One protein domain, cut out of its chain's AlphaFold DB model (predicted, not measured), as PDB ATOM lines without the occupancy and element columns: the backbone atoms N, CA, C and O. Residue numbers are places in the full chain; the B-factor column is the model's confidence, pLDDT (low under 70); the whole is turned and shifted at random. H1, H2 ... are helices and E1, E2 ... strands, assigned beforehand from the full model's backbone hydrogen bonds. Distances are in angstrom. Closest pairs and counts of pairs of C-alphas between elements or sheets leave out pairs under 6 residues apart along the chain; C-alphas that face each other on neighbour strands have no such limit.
ATOM      1  N   VAL A 127     135.390 210.143 189.544       92.12
ATOM      2  CA  VAL A 127     136.114 209.892 188.304       92.12
ATOM      3  C   VAL A 127     135.709 210.925 187.263       92.12
ATOM      4  O   VAL A 127     134.536 211.292 187.153       92.12
ATOM      5  N   SER A 128     136.691 211.411 186.515       92.12
ATOM      6  CA  SER A 128     136.470 212.300 185.381       92.12
ATOM      7  C   SER A 128     135.652 211.606 184.287       92.12
ATOM      8  O   SER A 128     135.622 210.380 184.182       92.12
ATOM      9  N   LEU A 129     134.984 212.385 183.436       88.88
ATOM     10  CA  LEU A 129     134.146 211.840 182.359       88.88
ATOM     11  C   LEU A 129     134.942 210.987 181.353       88.88
ATOM     12  O   LEU A 129     134.419 210.010 180.823       88.88
ATOM     13  N   ASP A 130     136.215 211.321 181.135       88.38
ATOM     14  CA  ASP A 130     137.155 210.556 180.302       88.38
ATOM     15  C   ASP A 130     137.755 209.326 181.014       88.38
ATOM     16  O   ASP A 130     138.480 208.548 180.396       88.38
ATOM     17  N   GLN A 131     137.455 209.136 182.304       89.00
ATOM     18  CA  GLN A 131     137.950 208.053 183.161       89.00
ATOM     19  C   GLN A 131     139.476 207.982 183.310       89.00
ATOM     20  O   GLN A 131     140.014 206.967 183.756       89.00
ATOM     21  N   LEU A 132     140.185 209.062 182.976       90.75
ATOM     22  CA  LEU A 132     141.641 209.151 183.106       90.75
ATOM     23  C   LEU A 132     142.083 209.634 184.486       90.75
ATOM     24  O   LEU A 132     143.244 209.449 184.853       90.75
ATOM     25  N   TRP A 133     141.176 210.231 185.257       93.31
ATOM     26  CA  TRP A 133     141.475 210.838 186.544       93.31
ATOM     27  C   TRP A 133     140.477 210.402 187.598       93.31
ATOM     28  O   TRP A 133     139.274 210.343 187.358       93.31
ATOM     29  N   VAL A 134     140.986 210.112 188.788       93.19
ATOM     30  CA  VAL A 134     140.182 209.720 189.941       93.19
ATOM     31  C   VAL A 134     140.585 210.568 191.134       93.19
ATOM     32  O   VAL A 134     141.763 210.670 191.460       93.19
ATOM     33  N   ALA A 135     139.603 211.164 191.795       92.81
ATOM     34  CA  ALA A 135     139.773 211.955 192.995       92.81
ATOM     35  C   ALA A 135     139.310 211.156 194.209       92.81
ATOM     36  O   ALA A 135     138.244 210.533 194.187       92.81
ATOM     37  N   ASN A 136     140.100 211.179 195.277       90.75
ATOM     38  CA  ASN A 136     139.668 210.648 196.564       90.75
ATOM     39  C   ASN A 136     138.756 211.650 197.297       90.75
ATOM     40  O   ASN A 136     138.598 212.797 196.885       90.75
ATOM     41  N   ALA A 137     138.185 211.237 198.430       83.75
ATOM     42  CA  ALA A 137     137.317 212.111 199.222       83.75
ATOM     43  C   ALA A 137     138.021 213.342 199.825       83.75
ATOM     44  O   ALA A 137     137.347 214.293 200.204       83.75
ATOM     45  N   ALA A 138     139.354 213.339 199.907       84.56
ATOM     46  CA  ALA A 138     140.145 214.495 200.327       84.56
ATOM     47  C   ALA A 138     140.449 215.462 199.162       84.56
ATOM     48  O   ALA A 138     141.128 216.464 199.367       84.56
ATOM     49  N   GLY A 139     139.974 215.168 197.946       83.19
ATOM     50  CA  GLY A 139     140.216 215.973 196.748       83.19
ATOM     51  C   GLY A 139     141.581 215.741 196.095       83.19
ATOM     52  O   GLY A 139     141.919 216.445 195.149       83.19
ATOM     53  N   ALA A 140     142.367 214.760 196.556       88.69
ATOM     54  CA  ALA A 140     143.614 214.400 195.888       88.69
ATOM     55  C   ALA A 140     143.301 213.637 194.597       88.69
ATOM     56  O   ALA A 140     142.569 212.643 194.620       88.69
ATOM     57  N   VAL A 141     143.859 214.118 193.489       92.31
ATOM     58  CA  VAL A 141     143.606 213.611 192.141       92.31
ATOM     59  C   VAL A 141     144.750 212.704 191.706       92.31
ATOM     60  O   VAL A 141     145.912 213.098 191.730       92.31
ATOM     61  N   SER A 142     144.411 211.500 191.265       93.00
ATOM     62  CA  SER A 142     145.331 210.494 190.747       93.00
ATOM     63  C   SER A 142     145.016 210.175 189.288       93.00
ATOM     64  O   SER A 142     143.857 210.171 188.873       93.00
ATOM     65  N   TYR A 143     146.048 209.853 188.515       92.69
ATOM     66  CA  TYR A 143     145.914 209.342 187.156       92.69
ATOM     67  C   TYR A 143     145.539 207.855 187.168       92.69
ATOM     68  O   TYR A 143     146.124 207.057 187.909       92.69
ATOM     69  N   VAL A 144     144.591 207.467 186.318       90.88
ATOM     70  CA  VAL A 144     144.167 206.080 186.124       90.88
ATOM     71  C   VAL A 144     145.062 205.424 185.079       90.88
ATOM     72  O   VAL A 144     144.986 205.684 183.882       90.88
ATOM     73  N   HIS A 145     145.917 204.515 185.528       88.31
ATOM     74  CA  HIS A 145     146.700 203.663 184.641       88.31
ATOM     75  C   HIS A 145     145.785 202.667 183.907       88.31
ATOM     76  O   HIS A 145     144.803 202.205 184.479       88.31
ATOM     77  N   TYR A 146     146.161 202.207 182.706       83.81
ATOM     78  CA  TYR A 146     145.366 201.238 181.916       83.81
ATOM     79  C   TYR A 146     145.032 199.926 182.655       83.81
ATOM     80  O   TYR A 146     144.128 199.189 182.281       83.81
ATOM     81  N   THR A 147     145.779 199.618 183.715       81.31
ATOM     82  CA  THR A 147     145.511 198.496 184.619       81.31
ATOM     83  C   THR A 147     144.646 198.912 185.813       81.31
ATOM     84  O   THR A 147     144.888 198.379 186.881       81.31
ATOM     85  N   GLY A 148     143.826 199.961 185.755       83.81
ATOM     86  CA  GLY A 148     143.026 200.463 186.889       83.81
ATOM     87  C   GLY A 148     143.808 200.952 188.123       83.81
ATOM     88  O   GLY A 148     143.219 201.289 189.144       83.81
ATOM     89  N   ARG A 149     145.145 200.995 188.083       88.88
ATOM     90  CA  ARG A 149     145.957 201.470 189.216       88.88
ATOM     91  C   ARG A 149     145.913 202.988 189.272       88.88
ATOM     92  O   ARG A 149     146.030 203.629 188.232       88.88
ATOM     93  N   LEU A 150     145.830 203.532 190.478       91.19
ATOM     94  CA  LEU A 150     145.905 204.970 190.700       91.19
ATOM     95  C   LEU A 150     147.362 205.383 190.905       91.19
ATOM     96  O   LEU A 150     148.070 204.795 191.725       91.19
ATOM     97  N   LEU A 151     147.815 206.346 190.110       90.06
ATOM     98  CA  LEU A 151     149.167 206.890 190.145       90.06
ATOM     99  C   LEU A 151     149.117 208.364 190.527       90.06
ATOM    100  O   LEU A 151     148.238 209.098 190.081       90.06
ATOM    101  N   GLU A 152     150.096 208.798 191.312       88.69
ATOM    102  CA  GLU A 152     150.296 210.222 191.561       88.69
ATOM    103  C   GLU A 152     150.587 210.947 190.233       88.69
ATOM    104  O   GLU A 152     151.317 210.401 189.390       88.69
ATOM    105  N   PRO A 153     150.032 212.153 190.020       87.62
ATOM    106  CA  PRO A 153     150.355 212.965 188.856       87.62
ATOM    107  C   PRO A 153     151.870 213.184 188.763       87.62
ATOM    108  O   PRO A 153     152.536 213.492 189.752       87.62
ATOM    109  N   GLY A 154     152.432 213.005 187.566       80.12
ATOM    110  CA  GLY A 154     153.855 213.239 187.338       80.12
ATOM    111  C   GLY A 154     154.240 214.713 187.534       80.12
ATOM    112  O   GLY A 154     153.388 215.598 187.421       80.12
ATOM    113  N   PRO A 155     155.527 215.011 187.784       77.75
ATOM    114  CA  PRO A 155     155.991 216.387 187.920       77.75
ATOM    115  C   PRO A 155     155.677 217.193 186.650       77.75
ATOM    116  O   PRO A 155     155.993 216.764 185.542       77.75
ATOM    117  N   GLY A 156     155.039 218.355 186.818       77.12
ATOM    118  CA  GLY A 156     154.635 219.237 185.715       77.12
ATOM    119  C   GLY A 156     153.273 218.923 185.088       77.12
ATOM    120  O   GLY A 156     152.827 219.671 184.221       77.12
ATOM    121  N   VAL A 157     152.583 217.866 185.530       82.06
ATOM    122  CA  VAL A 157     151.198 217.598 185.127       82.06
ATOM    123  C   VAL A 157     150.264 218.262 186.129       82.06
ATOM    124  O   VAL A 157     150.231 217.882 187.297       82.06
ATOM    125  N   LEU A 158     149.505 219.261 185.676       83.31
ATOM    126  CA  LEU A 158     148.458 219.866 186.491       83.31
ATOM    127  C   LEU A 158     147.248 218.921 186.510       83.31
ATOM    128  O   LEU A 158     146.672 218.678 185.445       83.31
ATOM    129  N   PRO A 159     146.871 218.363 187.674       82.94
ATOM    130  CA  PRO A 159     145.667 217.557 187.758       82.94
ATOM    131  C   PRO A 159     144.440 218.427 187.445       82.94
ATOM    132  O   PRO A 159     144.407 219.603 187.823       82.94
ATOM    133  N   PRO A 160     143.426 217.874 186.762       85.56
ATOM    134  CA  PRO A 160     142.188 218.595 186.505       85.56
ATOM    135  C   PRO A 160     141.493 218.977 187.815       85.56
ATOM    136  O   PRO A 160     141.536 218.236 188.799       85.56
ATOM    137  N   ALA A 161     140.826 220.132 187.812       85.44
ATOM    138  CA  ALA A 161     139.980 220.528 188.926       85.44
ATOM    139  C   ALA A 161     138.812 219.540 189.054       85.44
ATOM    140  O   ALA A 161     138.150 219.212 188.068       85.44
ATOM    141  N   VAL A 162     138.572 219.066 190.275       83.25
ATOM    142  CA  VAL A 162     137.415 218.221 190.572       83.25
ATOM    143  C   VAL A 162     136.186 219.122 190.574       83.25
ATOM    144  O   VAL A 162     136.015 219.939 191.479       83.25
ATOM    145  N   ASP A 163     135.352 219.002 189.549       81.06
ATOM    146  CA  ASP A 163     134.103 219.746 189.428       81.06
ATOM    147  C   ASP A 163     132.882 218.846 189.698       81.06
ATOM    148  O   ASP A 163     132.989 217.648 189.983       81.06
ATOM    149  N   GLY A 164     131.687 219.439 189.637       76.94
ATOM    150  CA  GLY A 164     130.432 218.717 189.846       76.94
ATOM    151  C   GLY A 164     130.086 217.708 188.745       76.94
ATOM    152  O   GLY A 164     129.177 216.904 188.951       76.94
ATOM    153  N   ALA A 165     130.782 217.723 187.602       85.12
ATOM    154  CA  ALA A 165     130.530 216.816 186.484       85.12
ATOM    155  C   ALA A 165     131.214 215.451 186.661       85.12
ATOM    156  O   ALA A 165     130.870 214.495 185.961       85.12
ATOM    157  N   TRP A 166     132.158 215.332 187.602       91.00
ATOM    158  CA  TRP A 166     132.804 214.058 187.907       91.00
ATOM    159  C   TRP A 166     131.820 213.084 188.542       91.00
ATOM    160  O   TRP A 166     131.106 213.411 189.496       91.00
ATOM    161  N   GLN A 167     131.833 211.858 188.035       89.19
ATOM    162  CA  GLN A 167     130.913 210.800 188.429       89.19
ATOM    163  C   GLN A 167     131.429 210.056 189.662       89.19
ATOM    164  O   GLN A 167     132.640 210.009 189.879       89.19
ATOM    165  N   PRO A 168     130.557 209.433 190.466       89.88
ATOM    166  CA  PRO A 168     130.987 208.507 191.507       89.88
ATOM    167  C   PRO A 168     131.808 207.349 190.923       89.88
ATOM    168  O   PRO A 168     131.512 206.832 189.842       89.88
ATOM    169  N   ALA A 169     132.857 206.947 191.631       88.69
ATOM    170  CA  ALA A 169     133.820 205.948 191.189       88.69
ATOM    171  C   ALA A 169     133.881 204.765 192.155       88.69
ATOM    172  O   ALA A 169     133.952 204.935 193.373       88.69
ATOM    173  N   CYS A 170     133.965 203.554 191.609       85.00
ATOM    174  CA  CYS A 170     134.220 202.361 192.401       85.00
ATOM    175  C   CYS A 170     135.720 202.078 192.475       85.00
ATOM    176  O   CYS A 170     136.348 201.646 191.503       85.00
ATOM    177  N   VAL A 171     136.284 202.285 193.663       87.25
ATOM    178  CA  VAL A 171     137.692 202.021 193.971       87.25
ATOM    179  C   VAL A 171     137.779 200.965 195.070       87.25
ATOM    180  O   VAL A 171     137.205 201.126 196.145       87.25
ATOM    181  N   LEU A 172     138.515 199.881 194.815       86.94
ATOM    182  CA  LEU A 172     138.721 198.788 195.768       86.94
ATOM    183  C   LEU A 172     140.156 198.739 196.288       86.94
ATOM    184  O   LEU A 172     141.103 199.140 195.617       86.94
ATOM    185  N   GLN A 173     140.327 198.153 197.473       85.56
ATOM    186  CA  GLN A 173     141.644 197.856 198.035       85.56
ATOM    187  C   GLN A 173     142.190 196.537 197.476       85.56
ATOM    188  O   GLN A 173     141.961 195.447 198.022       85.56
ATOM    189  N   HIS A 174     142.932 196.633 196.376       84.31
ATOM    190  CA  HIS A 174     143.505 195.476 195.699       84.31
ATOM    191  C   HIS A 174     144.886 195.115 196.254       84.31
ATOM    192  O   HIS A 174     145.645 195.963 196.717       84.31
ATOM    193  N   ARG A 175     145.253 193.832 196.172       88.88
ATOM    194  CA  ARG A 175     146.611 193.365 196.485       88.88
ATOM    195  C   ARG A 175     147.638 194.036 195.576       88.88
ATOM    196  O   ARG A 175     147.563 193.911 194.352       88.88
ATOM    197  N   LYS A 176     148.634 194.678 196.181       89.75
ATOM    198  CA  LYS A 176     149.738 195.334 195.480       89.75
ATOM    199  C   LYS A 176     150.675 194.284 194.860       89.75
ATOM    200  O   LYS A 176     151.065 193.339 195.560       89.75
ATOM    201  N   PRO A 177     151.069 194.413 193.581       88.00
ATOM    202  CA  PRO A 177     152.050 193.527 192.955       88.00
ATOM    203  C   PRO A 177     153.414 193.580 193.654       88.00
ATOM    204  O   PRO A 177     153.900 194.660 193.980       88.00
ATOM    205  N   ARG A 178     154.086 192.427 193.804       89.56
ATOM    206  CA  ARG A 178     155.371 192.304 194.531       89.56
ATOM    207  C   ARG A 178     156.508 193.196 194.019       89.56
ATOM    208  O   ARG A 178     157.430 193.477 194.781       89.56
ATOM    209  N   HIS A 179     156.488 193.594 192.746       89.69
ATOM    210  CA  HIS A 179     157.511 194.472 192.165       89.69
ATOM    211  C   HIS A 179     157.326 195.946 192.554       89.69
ATOM    212  O   HIS A 179     158.263 196.718 192.418       89.69
ATOM    213  N   LEU A 180     156.145 196.326 193.054       88.50
ATOM    214  CA  LEU A 180     155.852 197.674 193.550       88.50
ATOM    215  C   LEU A 180     155.975 197.785 195.069       88.50
ATOM    216  O   LEU A 180     155.625 198.816 195.637       88.50
ATOM    217  N   TRP A 181     156.393 196.715 195.743       93.12
ATOM    218  CA  TRP A 181     156.510 196.744 197.191       93.12
ATOM    219  C   TRP A 181     157.660 197.646 197.612       93.12
ATOM    220  O   TRP A 181     158.779 197.489 197.113       93.12
ATOM    221  N   THR A 182     157.389 198.529 198.564       94.06
ATOM    222  CA  THR A 182     158.428 199.277 199.262       94.06
ATOM    223  C   THR A 182     159.280 198.318 200.092       94.06
ATOM    224  O   THR A 182     158.938 197.148 200.314       94.06
ATOM    225  N   PHE A 183     160.435 198.806 200.538       95.25
ATOM    226  CA  PHE A 183     161.302 198.036 201.421       95.25
ATOM    227  C   PHE A 183     160.584 197.663 202.727       95.25
ATOM    228  O   PHE A 183     160.613 196.501 203.132       95.25
ATOM    229  N   GLU A 184     159.871 198.618 203.323       95.12
ATOM    230  CA  GLU A 184     159.102 198.436 204.558       95.12
ATOM    231  C   GLU A 184     157.969 197.422 204.389       95.12
ATOM    232  O   GLU A 184     157.852 196.486 205.177       95.12
ATOM    233  N   GLU A 185     157.188 197.532 203.309       94.69
ATOM    234  CA  GLU A 185     156.115 196.585 202.979       94.69
ATOM    235  C   GLU A 185     156.649 195.151 202.845       94.69
ATOM    236  O   GLU A 185     156.046 194.187 203.325       94.69
ATOM    237  N   ARG A 186     157.814 194.999 202.205       94.94
ATOM    238  CA  ARG A 186     158.475 193.699 202.054       94.94
ATOM    239  C   ARG A 186     158.992 193.169 203.389       94.94
ATOM    240  O   ARG A 186     158.865 191.969 203.635       94.94
ATOM    241  N   ALA A 187     159.569 194.026 204.227       94.75
ATOM    242  CA  ALA A 187     160.039 193.658 205.557       94.75
ATOM    243  C   ALA A 187     158.876 193.187 206.443       94.75
ATOM    244  O   ALA A 187     158.960 192.105 207.021       94.75
ATOM    245  N   ALA A 188     157.761 193.924 206.457       93.81
ATOM    246  CA  ALA A 188     156.554 193.573 207.203       93.81
ATOM    247  C   ALA A 188     155.969 192.221 206.759       93.81
ATOM    248  O   ALA A 188     155.697 191.353 207.586       93.81
ATOM    249  N   TYR A 189     155.849 191.990 205.448       94.62
ATOM    250  CA  TYR A 189     155.368 190.710 204.921       94.62
ATOM    251  C   TYR A 189     156.282 189.531 205.290       94.62
ATOM    252  O   TYR A 189     155.805 188.430 205.569       94.62
ATOM    253  N   ASN A 190     157.600 189.742 205.273       94.12
ATOM    254  CA  ASN A 190     158.569 188.703 205.612       94.12
ATOM    255  C   ASN A 190     158.600 188.399 207.116       94.12
ATOM    256  O   ASN A 190     158.811 187.242 207.477       94.12
ATOM    257  N   ALA A 191     158.380 189.413 207.958       95.31
ATOM    258  CA  ALA A 191     158.274 189.269 209.407       95.31
ATOM    259  C   ALA A 191     156.983 188.548 209.837       95.31
ATOM    260  O   ALA A 191     156.965 187.910 210.886       95.31
ATOM    261  N   ALA A 192     155.924 188.605 209.023       94.00
ATOM    262  CA  ALA A 192     154.657 187.941 209.311       94.00
ATOM    263  C   ALA A 192     154.766 186.406 209.284       94.00
ATOM    264  O   ALA A 192     155.383 185.801 208.389       94.00
ATOM    265  N   SER A 193     154.077 185.764 210.232       91.69
ATOM    266  CA  SER A 193     153.958 184.309 210.280       91.69
ATOM    267  C   SER A 193     153.177 183.772 209.065       91.69
ATOM    268  O   SER A 193     152.381 184.500 208.460       91.69
ATOM    269  N   PRO A 194     153.352 182.497 208.663       89.81
ATOM    270  CA  PRO A 194     152.676 181.945 207.487       89.81
ATOM    271  C   PRO A 194     151.146 182.105 207.478       89.81
ATOM    272  O   PRO A 194     150.583 182.319 206.406       89.81
ATOM    273  N   GLY A 195     150.492 182.042 208.645       85.88
ATOM    274  CA  GLY A 195     149.042 182.241 208.778       85.88
ATOM    275  C   GLY A 195     148.601 183.696 208.593       85.88
ATOM    276  O   GLY A 195     147.532 183.958 208.049       85.88
ATOM    277  N   GLU A 196     149.453 184.654 208.955       86.38
ATOM    278  CA  GLU A 196     149.151 186.092 208.917       86.38
ATOM    279  C   GLU A 196     149.569 186.754 207.598       86.38
ATOM    280  O   GLU A 196     149.105 187.844 207.258       86.38
ATOM    281  N   ARG A 197     150.400 186.081 206.790       84.31
ATOM    282  CA  ARG A 197     150.903 186.600 205.503       84.31
ATOM    283  C   ARG A 197     149.813 187.033 204.530       84.31
ATOM    284  O   ARG A 197     150.046 187.918 203.712       84.31
ATOM    285  N   ALA A 198     148.636 186.410 204.567       82.19
ATOM    286  CA  ALA A 198     147.527 186.812 203.705       82.19
ATOM    287  C   ALA A 198     146.991 188.211 204.059       82.19
ATOM    288  O   ALA A 198     146.610 188.951 203.146       82.19
ATOM    289  N   GLY A 199     146.986 188.557 205.352       84.44
ATOM    290  CA  GLY A 199     146.614 189.873 205.875       84.44
ATOM    291  C   GLY A 199     147.744 190.894 205.759       84.44
ATOM    292  O   GLY A 199     147.486 192.041 205.415       84.44
ATOM    293  N   ALA A 200     148.998 190.457 205.914       88.69
ATOM    294  CA  ALA A 200     150.186 191.299 205.744       88.69
ATOM    295  C   ALA A 200     150.499 191.657 204.278       88.69
ATOM    296  O   ALA A 200     151.482 192.341 204.002       88.69
ATOM    297  N   TRP A 201     149.711 191.171 203.309       91.94
ATOM    298  CA  TRP A 201     149.895 191.529 201.904       91.94
ATOM    299  C   TRP A 201     149.490 192.999 201.680       91.94
ATOM    300  O   TRP A 201     148.307 193.312 201.845       91.94
ATOM    301  N   PRO A 202     150.403 193.884 201.230       92.00
ATOM    302  CA  PRO A 202     150.102 195.304 201.051       92.00
ATOM    303  C   PRO A 202     148.956 195.532 200.065       92.00
ATOM    304  O   PRO A 202     148.891 194.887 199.009       92.00
ATOM    305  N   ARG A 203     148.057 196.462 200.385       90.00
ATOM    306  CA  ARG A 203     146.928 196.829 199.523       90.00
ATOM    307  C   ARG A 203     147.080 198.247 199.002       90.00
ATOM    308  O   ARG A 203     147.703 199.078 199.650       90.00
ATOM    309  N   ALA A 204     146.546 198.485 197.814       90.12
ATOM    310  CA  ALA A 204     146.521 199.794 197.188       90.12
ATOM    311  C   ALA A 204     145.151 200.042 196.536       90.12
ATOM    312  O   ALA A 204     144.535 199.081 196.052       90.12
ATOM    313  N   PRO A 205     144.699 201.308 196.482       90.31
ATOM    314  CA  PRO A 205     143.504 201.692 195.746       90.31
ATOM    315  C   PRO A 205     143.598 201.293 194.271       90.31
ATOM    316  O   PRO A 205     144.623 201.490 193.610       90.31
ATOM    317  N   TYR A 206     142.514 200.728 193.762       88.50
ATOM    318  CA  TYR A 206     142.392 200.258 192.394       88.50
ATOM    319  C   TYR A 206     141.024 200.651 191.853       88.50
ATOM    320  O   TYR A 206     139.997 200.227 192.386       88.50
ATOM    321  N   PHE A 207     141.017 201.465 190.807       89.12
ATOM    322  CA  PHE A 207     139.818 201.873 190.099       89.12
ATOM    323  C   PHE A 207     139.289 200.723 189.243       89.12
ATOM    324  O   PHE A 207     140.021 200.138 188.442       89.12
ATOM    325  N   LEU A 208     138.015 200.390 189.444       84.88
ATOM    326  CA  LEU A 208     137.313 199.400 188.638       84.88
ATOM    327  C   LEU A 208     136.609 200.057 187.457       84.88
ATOM    328  O   LEU A 208     136.882 199.717 186.310       84.88
ATOM    329  N   ALA A 209     135.679 200.953 187.769       83.81
ATOM    330  CA  ALA A 209     134.811 201.637 186.825       83.81
ATOM    331  C   ALA A 209     134.074 202.781 187.552       83.81
ATOM    332  O   ALA A 209     134.079 202.830 188.793       83.81
ATOM    333  N   PRO A 210     133.402 203.682 186.815       85.31
ATOM    334  CA  PRO A 210     132.375 204.544 187.385       85.31
ATOM    335  C   PRO A 210     131.296 203.690 188.058       85.31
ATOM    336  O   PRO A 210     131.001 202.591 187.587       85.31
ATOM    337  N   GLU A 211     130.685 204.185 189.130       83.00
ATOM    338  CA  GLU A 211     129.711 203.418 189.919       83.00
ATOM    339  C   GLU A 211     128.527 202.935 189.075       83.00
ATOM    340  O   GLU A 211     128.153 201.767 189.141       83.00
ATOM    341  N   ALA A 212     128.025 203.785 188.176       74.56
ATOM    342  CA  ALA A 212     126.970 203.428 187.226       74.56
ATOM    343  C   ALA A 212     127.367 202.307 186.240       74.56
ATOM    344  O   ALA A 212     126.501 201.664 185.652       74.56
ATOM    345  N   GLY A 213     128.669 202.081 186.040       69.44
ATOM    346  CA  GLY A 213     129.211 201.020 185.193       69.44
ATOM    347  C   GLY A 213     129.505 199.717 185.941       69.44
ATOM    348  O   GLY A 213     129.829 198.715 185.302       69.44
ATOM    349  N   VAL A 214     129.410 199.698 187.276       74.44
ATOM    350  CA  VAL A 214     129.644 198.488 188.070       74.44
ATOM    351  C   VAL A 214     128.354 197.693 188.196       74.44
ATOM    352  O   VAL A 214     127.406 198.086 188.868       74.44
TER     353      VAL A 214
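Overview. This is residues 127 to 214 of the 350 residues of an uncharacterized protein of Chlamydomonas reinhardtii (UniProt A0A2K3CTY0). Little regular structure is here: a long two-stranded ribbon, E3 and E4, makes the spine, with the small hairpin E1 and E2 over one half and helix H1 beyond the other end. Residues 145 to 166 swing out in a wide loop. The printed part has 88 residues, with E1, E2, E3, H1, E4 in chain order, two antiparallel two-stranded sheets and a mixed class, 33 residues being in named elements. It is loose, radius of gyration of the C-alphas 15.4 A, spanning 47 by 32 by 23 A.

Along the chain. Find C-alpha 133 at (141.475, 210.838, 186.544), where E1 runs to 135; E2 is 141 to 144. E3, 167 to 175, covers 24.8 A; H1, 183 to 191, 12.2 A; E4, 203 to 210, 20.5 A, ending at (132.375, 204.544, 187.385).

Arrangement. In E1 and E2, look for N 134 and O 142, 2.9 A apart. In E3 and E4, find N 172 and O 206, 2.9 A. The closest C-alphas of E2 and E4, Val 144 and Phe 207, are 7.2 A apart. H1 is apart from E1 and E2; in H1 every O i to N i+4 pair is within hydrogen-bond range.

Size, cuts and confidence. The printed part has no cut. E2 to E3 and H1 to E4 are long links. Only residue 213 has pLDDT under 70.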